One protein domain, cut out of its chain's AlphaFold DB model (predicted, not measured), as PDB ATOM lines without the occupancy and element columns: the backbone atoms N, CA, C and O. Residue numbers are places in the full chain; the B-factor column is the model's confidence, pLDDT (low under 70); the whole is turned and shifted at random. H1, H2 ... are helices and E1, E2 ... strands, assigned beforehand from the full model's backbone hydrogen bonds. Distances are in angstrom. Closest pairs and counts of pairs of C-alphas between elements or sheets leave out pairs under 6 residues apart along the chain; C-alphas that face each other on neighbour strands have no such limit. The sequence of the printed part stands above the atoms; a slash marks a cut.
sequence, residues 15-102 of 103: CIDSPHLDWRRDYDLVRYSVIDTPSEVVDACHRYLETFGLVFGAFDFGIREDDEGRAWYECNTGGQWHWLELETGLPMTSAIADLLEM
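What this domain is: This is residues 15 to 102 of the 103 residues of an uncharacterized protein of Kribbella antibiotica (UniProt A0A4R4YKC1). Two small strand hairpins, E1 with E2 and E3 with E4, stand near each other through E1 and E3, and three helices lie round them: H2 packs on E2, H3 leads away from H2, and H1 lies loosely near E3 and E4, away from the other two helices. The long loop of residues 18 to 30 lies towards one end of the longest axis and the last residues of H3 towards the other. The printed part has 88 residues, with E1, E2, H1, E3, E4, H2 and H3 in order along it, and its class is mixed, helices and strands. Each hairpin is a two-stranded antiparallel sheet. The whole is only just compact, close to loose, with a radius of gyration of the C-alphas of 14.3 A and spans of 41 by 29 by 21 A.

Where its parts are: E1, residues 15 to 17, begins with C-alpha 15 at (-0.262, -49.130, -29.742) and is 6.5 A long. E2, residues 31 to 34, is 10.3 A long. H1, residues 39 to 52, is the longest helix at 20.1 A and begins with C-alpha 39 at (1.346, -54.492, -14.798). E3, residues 58 to 63, measures 16.0 A, and E4, residues 70 to 76, measures 17.1 A. H2, residues 82 to 88, is 10.1 A long. H3, residues 92 to 101, is 14.3 A long and ends with C-alpha 101 at (1.413, -29.527, -9.251).

How they stand to each other: E1 and E2 form an antiparallel hairpin, at 159 degrees between directions, with N 15 and O 33 within hydrogen-bond range at 2.8 A. E3 and E4 form the other antiparallel hairpin, at 161 degrees, with N 62 and O 71 at 2.8 A and N 60 and O 74 at 3.1 A. E1 and E3 are near each other, with 5 pairs of C-alphas within 10 A. The closest C-alphas of H1 and E3 are those of Cys 45 and Phe 59, 7.8 A apart. H1 and E4 are near each other, with 5 pairs within 10 A. The closest C-alphas of E2 and H2 are those of Val 34 and Thr 88, 6.5 A apart. H2 and H3 touch, closest at the C-alphas of Glu 85 and Met 92, 6.1 A apart. They run opposite ways at a steep tilt of 48 degrees. H1 is apart from H2 and H3. In H1, H2 and H3 every O i to N i+4 pair is within hydrogen-bond range.

The domain as a whole: The C-alphas of His 20 and Met 102, 41.0 A apart, are the two farthest apart in the domain. The printed part has no cut. The link from E1 to E2, 13 residues, is long. Residues 67 to 68 are under 70 in pLDDT, and the mean of the printed part is 91.5.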
ATOM      1  N   CYS A  15      -0.914 -48.380 -28.685       92.81
ATOM      2  CA  CYS A  15      -0.262 -49.130 -29.742       92.81
ATOM      3  C   CYS A  15      -0.220 -48.296 -31.028       92.81
ATOM      4  O   CYS A  15      -1.125 -47.498 -31.288       92.81
ATOM      5  N   ILE A  16       0.825 -48.505 -31.827       92.62
ATOM      6  CA  ILE A  16       1.012 -47.902 -33.145       92.62
ATOM      7  C   ILE A  16       1.003 -49.036 -34.170       92.62
ATOM      8  O   ILE A  16       1.870 -49.907 -34.123       92.62
ATOM      9  N   ASP A  17       0.050 -49.006 -35.098       93.38
ATOM     10  CA  ASP A  17      -0.089 -49.991 -36.175       93.38
ATOM     11  C   ASP A  17       0.011 -49.314 -37.552       93.38
ATOM     12  O   ASP A  17      -0.366 -48.150 -37.721       93.38
ATOM     13  N   SER A  18       0.556 -50.027 -38.537       94.50
ATOM     14  CA  SER A  18       0.690 -49.558 -39.916       94.50
ATOM     15  C   SER A  18       0.716 -50.743 -40.889       94.50
ATOM     16  O   SER A  18       1.334 -51.766 -40.591       94.50
ATOM     17  N   PRO A  19       0.166 -50.603 -42.113       94.50
ATOM     18  CA  PRO A  19       0.308 -51.618 -43.161       94.50
ATOM     19  C   PRO A  19       1.742 -51.734 -43.718       94.50
ATOM     20  O   PRO A  19       2.000 -52.558 -44.600       94.50
ATOM     21  N   HIS A  20       2.675 -50.886 -43.278       92.75
ATOM     22  CA  HIS A  20       4.063 -50.891 -43.721       92.75
ATOM     23  C   HIS A  20       4.997 -51.446 -42.648       92.75
ATOM     24  O   HIS A  20       4.916 -51.062 -41.487       92.75
ATOM     25  N   LEU A  21       5.967 -52.267 -43.074       89.62
ATOM     26  CA  LEU A  21       7.058 -52.725 -42.205       89.62
ATOM     27  C   LEU A  21       7.826 -51.546 -41.581       89.62
ATOM     28  O   LEU A  21       8.221 -51.605 -40.422       89.62
ATOM     29  N   ASP A  22       8.026 -50.474 -42.352       91.44
ATOM     30  CA  ASP A  22       8.492 -49.189 -41.835       91.44
ATOM     31  C   ASP A  22       7.333 -48.192 -41.836       91.44
ATOM     32  O   ASP A  22       7.031 -47.553 -42.847       91.44
ATOM     33  N   TRP A  23       6.677 -48.081 -40.686       91.38
ATOM     34  CA  TRP A  23       5.538 -47.192 -40.462       91.38
ATOM     35  C   TRP A  23       5.875 -45.710 -40.692       91.38
ATOM     36  O   TRP A  23       4.989 -44.925 -41.012       91.38
ATOM     37  N   ARG A  24       7.157 -45.317 -40.609       92.44
ATOM     38  CA  ARG A  24       7.607 -43.929 -40.842       92.44
ATOM     39  C   ARG A  24       7.467 -43.487 -42.294       92.44
ATOM     40  O   ARG A  24       7.591 -42.302 -42.596       92.44
ATOM     41  N   ARG A  25       7.258 -44.439 -43.204       94.69
ATOM     42  CA  ARG A  25       7.115 -44.170 -44.633       94.69
ATOM     43  C   ARG A  25       5.854 -43.375 -44.955       94.69
ATOM     44  O   ARG A  25       5.879 -42.591 -45.898       94.69
ATOM     45  N   ASP A  26       4.775 -43.618 -44.218       95.06
ATOM     46  CA  ASP A  26       3.468 -43.028 -44.489       95.06
ATOM     47  C   ASP A  26       2.682 -42.856 -43.182       95.06
ATOM     48  O   ASP A  26       2.016 -43.776 -42.703       95.06
ATOM     49  N   TYR A  27       2.798 -41.664 -42.595       93.12
ATOM     50  CA  TYR A  27       2.135 -41.324 -41.338       93.12
ATOM     51  C   TYR A  27       0.604 -41.293 -41.466       93.12
ATOM     52  O   TYR A  27      -0.077 -41.566 -40.481       93.12
ATOM     53  N   ASP A  28       0.046 -41.055 -42.660       94.88
ATOM     54  CA  ASP A  28      -1.411 -40.981 -42.869       94.88
ATOM     55  C   ASP A  28      -2.091 -42.357 -42.693       94.88
ATOM     56  O   ASP A  28      -3.293 -42.475 -42.407       94.88
ATOM     57  N   LEU A  29      -1.309 -43.429 -42.850       95.94
ATOM     58  CA  LEU A  29      -1.752 -44.810 -42.677       95.94
ATOM     59  C   LEU A  29      -1.501 -45.359 -41.272       95.94
ATOM     60  O   LEU A  29      -1.944 -46.471 -40.983       95.94
ATOM     61  N   VAL A  30      -0.827 -44.603 -40.404       96.06
ATOM     62  CA  VAL A  30      -0.612 -45.005 -39.014       96.06
ATOM     63  C   VAL A  30      -1.936 -44.950 -38.252       96.06
ATOM     64  O   VAL A  30      -2.791 -44.086 -38.478       96.06
ATOM     65  N   ARG A  31      -2.140 -45.926 -37.370       95.69
ATOM     66  CA  ARG A  31      -3.301 -46.016 -36.488       95.69
ATOM     67  C   ARG A  31      -2.838 -46.112 -35.048       95.69
ATOM     68  O   ARG A  31      -1.914 -46.858 -34.737       95.69
ATOM     69  N   TYR A  32      -3.526 -45.372 -34.189       95.62
ATOM     70  CA  TYR A  32      -3.279 -45.344 -32.758       95.62
ATOM     71  C   TYR A  32      -4.464 -45.969 -32.034       95.62
ATOM     72  O   TYR A  32      -5.617 -45.632 -32.305       95.62
ATOM     73  N   SER A  33      -4.192 -46.881 -31.110       94.75
ATOM     74  CA  SER A  33      -5.222 -47.488 -30.268       94.75
ATOM     75  C   SER A  33      -4.779 -47.488 -28.817       94.75
ATOM     76  O   SER A  33      -3.651 -47.852 -28.503       94.75
ATOM     77  N   VAL A  34      -5.668 -47.066 -27.920       94.88
ATOM     78  CA  VAL A  34      -5.409 -47.153 -26.479       94.88
ATOM     79  C   VAL A  34      -5.350 -48.621 -26.082       94.88
ATOM     80  O   VAL A  34      -6.232 -49.397 -26.455       94.88
ATOM     81  N   ILE A  35      -4.329 -48.983 -25.309       91.00
ATOM     82  CA  ILE A  35      -4.188 -50.320 -24.737       91.00
ATOM     83  C   ILE A  35      -3.952 -50.223 -23.234       91.00
ATOM     84  O   ILE A  35      -3.353 -49.263 -22.742       91.00
ATOM     85  N   ASP A  36      -4.390 -51.248 -22.508       88.69
ATOM     86  CA  ASP A  36      -3.994 -51.400 -21.115       88.69
ATOM     87  C   ASP A  36      -2.496 -51.687 -21.047       88.69
ATOM     88  O   ASP A  36      -1.965 -52.513 -21.796       88.69
ATOM     89  N   THR A  37      -1.812 -51.014 -20.124       86.81
ATOM     90  CA  THR A  37      -0.398 -51.299 -19.886       86.81
ATOM     91  C   THR A  37      -0.297 -52.527 -18.978       86.81
ATOM     92  O   THR A  37      -0.823 -52.494 -17.863       86.81
ATOM     93  N   PRO A  38       0.391 -53.599 -19.399       86.50
ATOM     94  CA  PRO A  38       0.628 -54.770 -18.558       86.50
ATOM     95  C   PRO A  38       1.314 -54.373 -17.248       86.50
ATOM     96  O   PRO A  38       2.245 -53.561 -17.258       86.50
ATOM     97  N   SER A  39       0.882 -54.938 -16.118       87.88
ATOM     98  CA  SER A  39       1.346 -54.492 -14.798       87.88
ATOM     99  C   SER A  39       2.857 -54.649 -14.625       87.88
ATOM    100  O   SER A  39       3.503 -53.797 -14.026       87.88
ATOM    101  N   GLU A  40       3.455 -55.686 -15.214       89.50
ATOM    102  CA  GLU A  40       4.902 -55.895 -15.183       89.50
ATOM    103  C   GLU A  40       5.687 -54.796 -15.914       89.50
ATOM    104  O   GLU A  40       6.812 -54.475 -15.520       89.50
ATOM    105  N   VAL A  41       5.094 -54.199 -16.956       90.62
ATOM    106  CA  VAL A  41       5.682 -53.075 -17.699       90.62
ATOM    107  C   VAL A  41       5.560 -51.800 -16.875       90.62
ATOM    108  O   VAL A  41       6.550 -51.089 -16.722       90.62
ATOM    109  N   VAL A  42       4.391 -51.549 -16.279       91.81
ATOM    110  CA  VAL A  42       4.166 -50.419 -15.361       91.81
ATOM    111  C   VAL A  42       5.190 -50.443 -14.223       91.81
ATOM    112  O   VAL A  42       5.923 -49.474 -14.018       91.81
ATOM    113  N   ASP A  43       5.327 -51.585 -13.546       92.56
ATOM    114  CA  ASP A  43       6.274 -51.756 -12.445       92.56
ATOM    115  C   ASP A  43       7.730 -51.548 -12.889       92.56
ATOM    116  O   ASP A  43       8.541 -50.976 -12.155       92.56
ATOM    117  N   ALA A  44       8.094 -52.017 -14.087       93.81
ATOM    118  CA  ALA A  44       9.432 -51.828 -14.640       93.81
ATOM    119  C   ALA A  44       9.720 -50.356 -14.967       93.81
ATOM    120  O   ALA A  44      10.792 -49.863 -14.610       93.81
ATOM    121  N   CYS A  45       8.767 -49.647 -15.576       94.50
ATOM    122  CA  CYS A  45       8.881 -48.218 -15.853       94.50
ATOM    123  C   CYS A  45       9.003 -47.408 -14.555       94.50
ATOM    124  O   CYS A  45       9.856 -46.528 -14.472       94.50
ATOM    125  N   HIS A  46       8.247 -47.740 -13.502       93.50
ATOM    126  CA  HIS A  46       8.388 -47.073 -12.202       93.50
ATOM    127  C   HIS A  46       9.752 -47.281 -11.570       93.50
ATOM    128  O   HIS A  46      10.385 -46.305 -11.173       93.50
ATOM    129  N   ARG A  47      10.250 -48.523 -11.540       95.56
ATOM    130  CA  ARG A  47      11.605 -48.792 -11.039       95.56
ATOM    131  C   ARG A  47      12.664 -48.053 -11.846       95.56
ATOM    132  O   ARG A  47      13.632 -47.574 -11.262       95.56
ATOM    133  N   TYR A  48      12.496 -47.952 -13.165       96.25
ATOM    134  CA  TYR A  48      13.396 -47.175 -14.014       96.25
ATOM    135  C   TYR A  48      13.394 -45.701 -13.595       96.25
ATOM    136  O   TYR A  48      14.447 -45.156 -13.271       96.25
ATOM    137  N   LEU A  49      12.218 -45.072 -13.539       94.88
ATOM    138  CA  LEU A  49      12.080 -43.664 -13.164       94.88
ATOM    139  C   LEU A  49      12.663 -43.384 -11.771       94.88
ATOM    140  O   LEU A  49      13.464 -42.464 -11.625       94.88
ATOM    141  N   GLU A  50      12.353 -44.223 -10.779       95.38
ATOM    142  CA  GLU A  50      12.895 -44.114  -9.420       95.38
ATOM    143  C   GLU A  50      14.427 -44.230  -9.405       95.38
ATOM    144  O   GLU A  50      15.109 -43.394  -8.814       95.38
ATOM    145  N   THR A  51      14.979 -45.223 -10.110       97.19
ATOM    146  CA  THR A  51      16.431 -45.469 -10.160       97.19
ATOM    147  C   THR A  51      17.194 -44.285 -10.752       97.19
ATOM    148  O   THR A  51      18.295 -43.972 -10.299       97.19
ATOM    149  N   PHE A  52      16.621 -43.618 -11.755       96.00
ATOM    150  CA  PHE A  52      17.248 -42.482 -12.431       96.00
ATOM    151  C   PHE A  52      16.825 -41.114 -11.873       96.00
ATOM    152  O   PHE A  52      17.297 -40.092 -12.369       96.00
ATOM    153  N   GLY A  53      15.971 -41.069 -10.845       94.38
ATOM    154  CA  GLY A  53      15.466 -39.818 -10.273       94.38
ATOM    155  C   GLY A  53      14.609 -39.007 -11.253       94.38
ATOM    156  O   GLY A  53      14.625 -37.778 -11.221       94.38
ATOM    157  N   LEU A  54      13.901 -39.690 -12.151       93.69
ATOM    158  CA  LEU A  54      13.026 -39.093 -13.152       93.69
ATOM    159  C   LEU A  54      11.583 -39.080 -12.647       93.69
ATOM    160  O   LEU A  54      11.111 -40.040 -12.049       93.69
ATOM    161  N   VAL A  55      10.863 -38.003 -12.945       91.25
ATOM    162  CA  VAL A  55       9.429 -37.872 -12.626       91.25
ATOM    163  C   VAL A  55       8.528 -38.199 -13.823       91.25
ATOM    164  O   VAL A  55       7.324 -38.355 -13.672       91.25
ATOM    165  N   PHE A  56       9.119 -38.322 -15.015       92.56
ATOM    166  CA  PHE A  56       8.441 -38.602 -16.276       92.56
ATOM    167  C   PHE A  56       9.380 -39.334 -17.244       92.56
ATOM    168  O   PHE A  56      10.593 -39.107 -17.233       92.56
ATOM    169  N   GLY A  57       8.803 -40.165 -18.113       94.12
ATOM    170  CA  GLY A  57       9.477 -40.732 -19.276       94.12
ATOM    171  C   GLY A  57       8.470 -41.232 -20.309       94.12
ATOM    172  O   GLY A  57       7.470 -41.847 -19.941       94.12
ATOM    173  N   ALA A  58       8.738 -40.977 -21.591       95.62
ATOM    174  CA  ALA A  58       8.055 -41.641 -22.698       95.62
ATOM    175  C   ALA A  58       8.820 -42.928 -23.035       95.62
ATOM    176  O   ALA A  58      10.012 -42.870 -23.337       95.62
ATOM    177  N   PHE A  59       8.168 -44.083 -22.922       95.81
ATOM    178  CA  PHE A  59       8.814 -45.386 -23.083       95.81
ATOM    179  C   PHE A  59       8.378 -46.058 -24.379       95.81
ATOM    180  O   PHE A  59       7.183 -46.259 -24.590       95.81
ATOM    181  N   ASP A  60       9.356 -46.490 -25.172       94.69
ATOM    182  CA  ASP A  60       9.109 -47.148 -26.450       94.69
ATOM    183  C   ASP A  60       9.393 -48.649 -26.365       94.69
ATOM    184  O   ASP A  60      10.463 -49.092 -25.922       94.69
ATOM    185  N   PHE A  61       8.426 -49.432 -26.842       93.62
ATOM    186  CA  PHE A  61       8.494 -50.886 -26.894       93.62
ATOM    187  C   PHE A  61       8.116 -51.396 -28.286       93.62
ATOM    188  O   PHE A  61       7.123 -50.966 -28.866       93.62
ATOM    189  N   GLY A  62       8.872 -52.365 -28.798       91.75
ATOM    190  CA  GLY A  62       8.470 -53.183 -29.938       91.75
ATOM    191  C   GLY A  62       7.671 -54.396 -29.473       91.75
ATOM    192  O   GLY A  62       8.139 -55.142 -28.608       91.75
ATOM    193  N   ILE A  63       6.489 -54.611 -30.045       86.75
ATOM    194  CA  ILE A  63       5.656 -55.794 -29.791       86.75
ATOM    195  C   ILE A  63       5.988 -56.868 -30.832       86.75
ATOM    196  O   ILE A  63       6.136 -56.560 -32.015       86.75
ATOM    197  N   ARG A  64       6.164 -58.120 -30.397       81.81
ATOM    198  CA  ARG A  64       6.380 -59.261 -31.301       81.81
ATOM    199  C   ARG A  64       5.034 -59.818 -31.771       81.81
ATOM    200  O   ARG A  64       4.084 -59.824 -31.002       81.81
ATOM    201  N   GLU A  65       4.972 -60.310 -33.012       74.38
ATOM    202  CA  GLU A  65       3.736 -60.825 -33.645       74.38
ATOM    203  C   GLU A  65       3.076 -61.994 -32.891       74.38
ATOM    204  O   GLU A  65       1.902 -62.282 -33.100       74.38
ATOM    205  N   ASP A  66       3.834 -62.683 -32.040       74.81
ATOM    206  CA  ASP A  66       3.396 -63.828 -31.244       74.81
ATOM    207  C   ASP A  66       2.890 -63.438 -29.841       74.81
ATOM    208  O   ASP A  66       2.521 -64.318 -29.065       74.81
ATOM    209  N   ASP A  67       2.885 -62.142 -29.496       65.12
ATOM    210  CA  ASP A  67       2.652 -61.624 -28.138       65.12
ATOM    211  C   ASP A  67       3.569 -62.258 -27.061       65.12
ATOM    212  O   ASP A  67       3.375 -62.049 -25.860       65.12
ATOM    213  N   GLU A  68       4.624 -62.991 -27.453       67.19
ATOM    214  CA  GLU A  68       5.510 -63.718 -26.530       67.19
ATOM    215  C   GLU A  68       6.541 -62.802 -25.860       67.19
ATOM    216  O   GLU A  68       7.297 -63.223 -24.979       67.19
ATOM    217  N   GLY A  69       6.601 -61.528 -26.253       74.38
ATOM    218  CA  GLY A  69       7.501 -60.588 -25.612       74.38
ATOM    219  C   GLY A  69       7.497 -59.186 -26.194       74.38
ATOM    220  O   GLY A  69       6.955 -58.905 -27.260       74.38
ATOM    221  N   ARG A  70       8.160 -58.298 -25.454       86.69
ATOM    222  CA  ARG A  70       8.319 -56.880 -25.781       86.69
ATOM    223  C   ARG A  70       9.804 -56.557 -25.819       86.69
ATOM    224  O   ARG A  70      10.534 -56.897 -24.889       86.69
ATOM    225  N   ALA A  71      10.256 -55.919 -26.889       89.81
ATOM    226  CA  ALA A  71      11.603 -55.378 -26.976       89.81
ATOM    227  C   ALA A  71      11.587 -53.949 -26.430       89.81
ATOM    228  O   ALA A  71      10.899 -53.097 -26.979       89.81
ATOM    229  N   TRP A  72      12.323 -53.683 -25.353       92.31
ATOM    230  CA  TRP A  72      12.517 -52.312 -24.879       92.31
ATOM    231  C   TRP A  72      13.500 -51.579 -25.793       92.31
ATOM    232  O   TRP A  72      14.564 -52.124 -26.105       92.31
ATOM    233  N   TYR A  73      13.151 -50.362 -26.208       94.38
ATOM    234  CA  TYR A  73      14.014 -49.529 -27.043       94.38
ATOM    235  C   TYR A  73      14.616 -48.373 -26.259       94.38
ATOM    236  O   TYR A  73      15.840 -48.280 -26.170       94.38
ATOM    237  N   GLU A  74      13.779 -47.515 -25.679       96.12
ATOM    238  CA  GLU A  74      14.266 -46.349 -24.950       96.12
ATOM    239  C   GLU A  74      13.302 -45.840 -23.875       96.12
ATOM    240  O   GLU A  74      12.138 -46.239 -23.782       96.12
ATOM    241  N   CYS A  75      13.832 -44.949 -23.039       96.88
ATOM    242  CA  CYS A  75      13.069 -43.989 -22.255       96.88
ATOM    243  C   CYS A  75      13.513 -42.594 -22.702       96.88
ATOM    244  O   CYS A  75      14.663 -42.207 -22.482       96.88
ATOM    245  N   ASN A  76      12.612 -41.852 -23.338       95.00
ATOM    246  CA  ASN A  76      12.860 -40.508 -23.828       95.00
ATOM    247  C   ASN A  76      12.245 -39.473 -22.874       95.00
ATOM    248  O   ASN A  76      11.031 -39.257 -22.841       95.00
ATOM    249  N   THR A  77      13.091 -38.801 -22.092       89.38
ATOM    250  CA  THR A  77      12.670 -37.783 -21.112       89.38
ATOM    251  C   THR A  77      12.222 -36.467 -21.750       89.38
ATOM    252  O   THR A  77      11.537 -35.679 -21.104       89.38
ATOM    253  N   GLY A  78      12.587 -36.232 -23.014       90.75
ATOM    254  CA  GLY A  78      12.130 -35.110 -23.836       90.75
ATOM    255  C   GLY A  78      11.170 -35.538 -24.946       90.75
ATOM    256  O   GLY A  78      10.970 -34.780 -25.897       90.75
ATOM    257  N   GLY A  79      10.623 -36.756 -24.858       91.81
ATOM    258  CA  GLY A  79       9.716 -37.307 -25.849       91.81
ATOM    259  C   GLY A  79       8.497 -36.412 -25.995       91.81
ATOM    260  O   GLY A  79       7.843 -36.057 -25.014       91.81
ATOM    261  N   GLN A  80       8.199 -36.024 -27.227       92.50
ATOM    262  CA  GLN A  80       6.923 -35.394 -27.512       92.50
ATOM    263  C   GLN A  80       5.813 -36.452 -27.393       92.50
ATOM    264  O   GLN A  80       6.026 -37.625 -27.678       92.50
ATOM    265  N   TRP A  81       4.644 -36.038 -26.918       92.94
ATOM    266  CA  TRP A  81       3.520 -36.937 -26.621       92.94
ATOM    267  C   TRP A  81       2.173 -36.359 -27.071       92.94
ATOM    268  O   TRP A  81       1.207 -37.093 -27.242       92.94
ATOM    269  N   HIS A  82       2.095 -35.046 -27.301       94.75
ATOM    270  CA  HIS A  82       0.821 -34.343 -27.468       94.75
ATOM    271  C   HIS A  82       0.015 -34.783 -28.697       94.75
ATOM    272  O   HIS A  82      -1.209 -34.810 -28.632       94.75
ATOM    273  N   TRP A  83       0.663 -35.188 -29.799       94.75
ATOM    274  CA  TRP A  83      -0.079 -35.730 -30.949       94.75
ATOM    275  C   TRP A  83      -0.878 -36.975 -30.561       94.75
ATOM    276  O   TRP A  83      -1.970 -37.180 -31.070       94.75
ATOM    277  N   LEU A  84      -0.362 -37.794 -29.644       94.75
ATOM    278  CA  LEU A  84      -1.000 -39.046 -29.277       94.75
ATOM    279  C   LEU A  84      -2.267 -38.787 -28.461       94.75
ATOM    280  O   LEU A  84      -3.248 -39.499 -28.634       94.75
ATOM    281  N   GLU A  85      -2.292 -37.735 -27.641       95.81
ATOM    282  CA  GLU A  85      -3.522 -37.249 -27.004       95.81
ATOM    283  C   GLU A  85      -4.555 -36.793 -28.043       95.81
ATOM    284  O   GLU A  85      -5.725 -37.146 -27.915       95.81
ATOM    285  N   LEU A  86      -4.141 -36.084 -29.099       95.81
ATOM    286  CA  LEU A  86      -5.057 -35.684 -30.176       95.81
ATOM    287  C   LEU A  86      -5.645 -36.898 -30.917       95.81
ATOM    288  O   LEU A  86      -6.825 -36.885 -31.260       95.81
ATOM    289  N   GLU A  87      -4.844 -37.943 -31.125       95.75
ATOM    290  CA  GLU A  87      -5.246 -39.166 -31.836       95.75
ATOM    291  C   GLU A  87      -6.085 -40.127 -30.980       95.75
ATOM    292  O   GLU A  87      -6.935 -40.849 -31.499       95.75
ATOM    293  N   THR A  88      -5.859 -40.164 -29.662       95.75
ATOM    294  CA  THR A  88      -6.429 -41.201 -28.777       95.75
ATOM    295  C   THR A  88      -7.396 -40.675 -27.721       95.75
ATOM    296  O   THR A  88      -8.156 -41.455 -27.148       95.75
ATOM    297  N   GLY A  89      -7.370 -39.374 -27.427       95.00
ATOM    298  CA  GLY A  89      -8.119 -38.765 -26.327       95.00
ATOM    299  C   GLY A  89      -7.587 -39.099 -24.929       95.00
ATOM    300  O   GLY A  89      -8.266 -38.815 -23.941       95.00
ATOM    301  N   LEU A  90      -6.402 -39.712 -24.815       94.12
ATOM    302  CA  LEU A  90      -5.768 -39.960 -23.519       94.12
ATOM    303  C   LEU A  90      -5.446 -38.635 -22.810       94.12
ATOM    304  O   LEU A  90      -4.913 -37.731 -23.450       94.12
ATOM    305  N   PRO A  91      -5.677 -38.517 -21.489       94.25
ATOM    306  CA  PRO A  91      -5.568 -37.251 -20.759       94.25
ATOM    307  C   PRO A  91      -4.111 -36.894 -20.403       94.25
ATOM    308  O   PRO A  91      -3.789 -36.629 -19.244       94.25
ATOM    309  N   MET A  92      -3.207 -36.907 -21.386       92.50
ATOM    310  CA  MET A  92      -1.772 -36.688 -21.176       92.50
ATOM    311  C   MET A  92      -1.482 -35.276 -20.672       92.50
ATOM    312  O   MET A  92      -0.717 -35.119 -19.724       92.50
ATOM    313  N   THR A  93      -2.140 -34.253 -21.229       94.50
ATOM    314  CA  THR A  93      -1.995 -32.873 -20.748       94.50
ATOM    315  C   THR A  93      -2.403 -32.744 -19.282       94.50
ATOM    316  O   THR A  93      -1.679 -32.116 -18.509       94.50
ATOM    317  N   SER A  94      -3.516 -33.369 -18.878       93.06
ATOM    318  CA  SER A  94      -3.949 -33.373 -17.472       93.06
ATOM    319  C   SER A  94      -2.930 -34.078 -16.585       93.06
ATOM    320  O   SER A  94      -2.533 -33.522 -15.572       93.06
ATOM    321  N   ALA A  95      -2.443 -35.255 -16.991       91.62
ATOM    322  CA  ALA A  95      -1.465 -36.014 -16.215       91.62
ATOM    323  C   ALA A  95      -0.142 -35.249 -16.025       91.62
ATOM    324  O   ALA A  95       0.453 -35.292 -14.950       91.62
ATOM    325  N   ILE A  96       0.315 -34.521 -17.049       91.12
ATOM    326  CA  ILE A  96       1.504 -33.665 -16.946       91.12
ATOM    327  C   ILE A  96       1.238 -32.440 -16.062       91.12
ATOM    328  O   ILE A  96       2.113 -32.062 -15.287       91.12
ATOM    329  N   ALA A  97       0.056 -31.823 -16.144       93.12
ATOM    330  CA  ALA A  97      -0.313 -30.728 -15.249       93.12
ATOM    331  C   ALA A  97      -0.346 -31.195 -13.785       93.12
ATOM    332  O   ALA A  97       0.303 -30.577 -12.943       93.12
ATOM    333  N   ASP A  98      -0.992 -32.332 -13.512       90.31
ATOM    334  CA  ASP A  98      -1.037 -32.952 -12.187       90.31
ATOM    335  C   ASP A  98       0.382 -33.216 -11.666       90.31
ATOM    336  O   ASP A  98       0.696 -32.865 -10.530       90.31
ATOM    337  N   LEU A  99       1.274 -33.755 -12.511       88.75
ATOM    338  CA  LEU A  99       2.681 -33.994 -12.173       88.75
ATOM    339  C   LEU A  99       3.425 -32.711 -11.774       88.75
ATOM    340  O   LEU A  99       4.232 -32.734 -10.849       88.75
ATOM    341  N   LEU A 100       3.172 -31.596 -12.462       90.31
ATOM    342  CA  LEU A 100       3.802 -30.302 -12.173       90.31
ATOM    343  C   LEU A 100       3.243 -29.634 -10.909       90.31
ATOM    344  O   LEU A 100       3.922 -28.798 -10.310       90.31
ATOM    345  N   GLU A 101       2.024 -29.988 -10.501       90.38
ATOM    346  CA  GLU A 101       1.413 -29.527  -9.251       90.38
ATOM    347  C   GLU A 101       1.858 -30.339  -8.024       90.38
ATOM    348  O   GLU A 101       1.714 -29.859  -6.892       90.38
ATOM    349  N   MET A 102       2.419 -31.540  -8.222       73.81
ATOM    350  CA  MET A 102       2.942 -32.367  -7.132       73.81
ATOM    351  C   MET A 102       4.066 -31.620  -6.390       73.81
ATOM    352  O   MET A 102       5.127 -31.338  -6.946       73.81
TER     353      MET A 102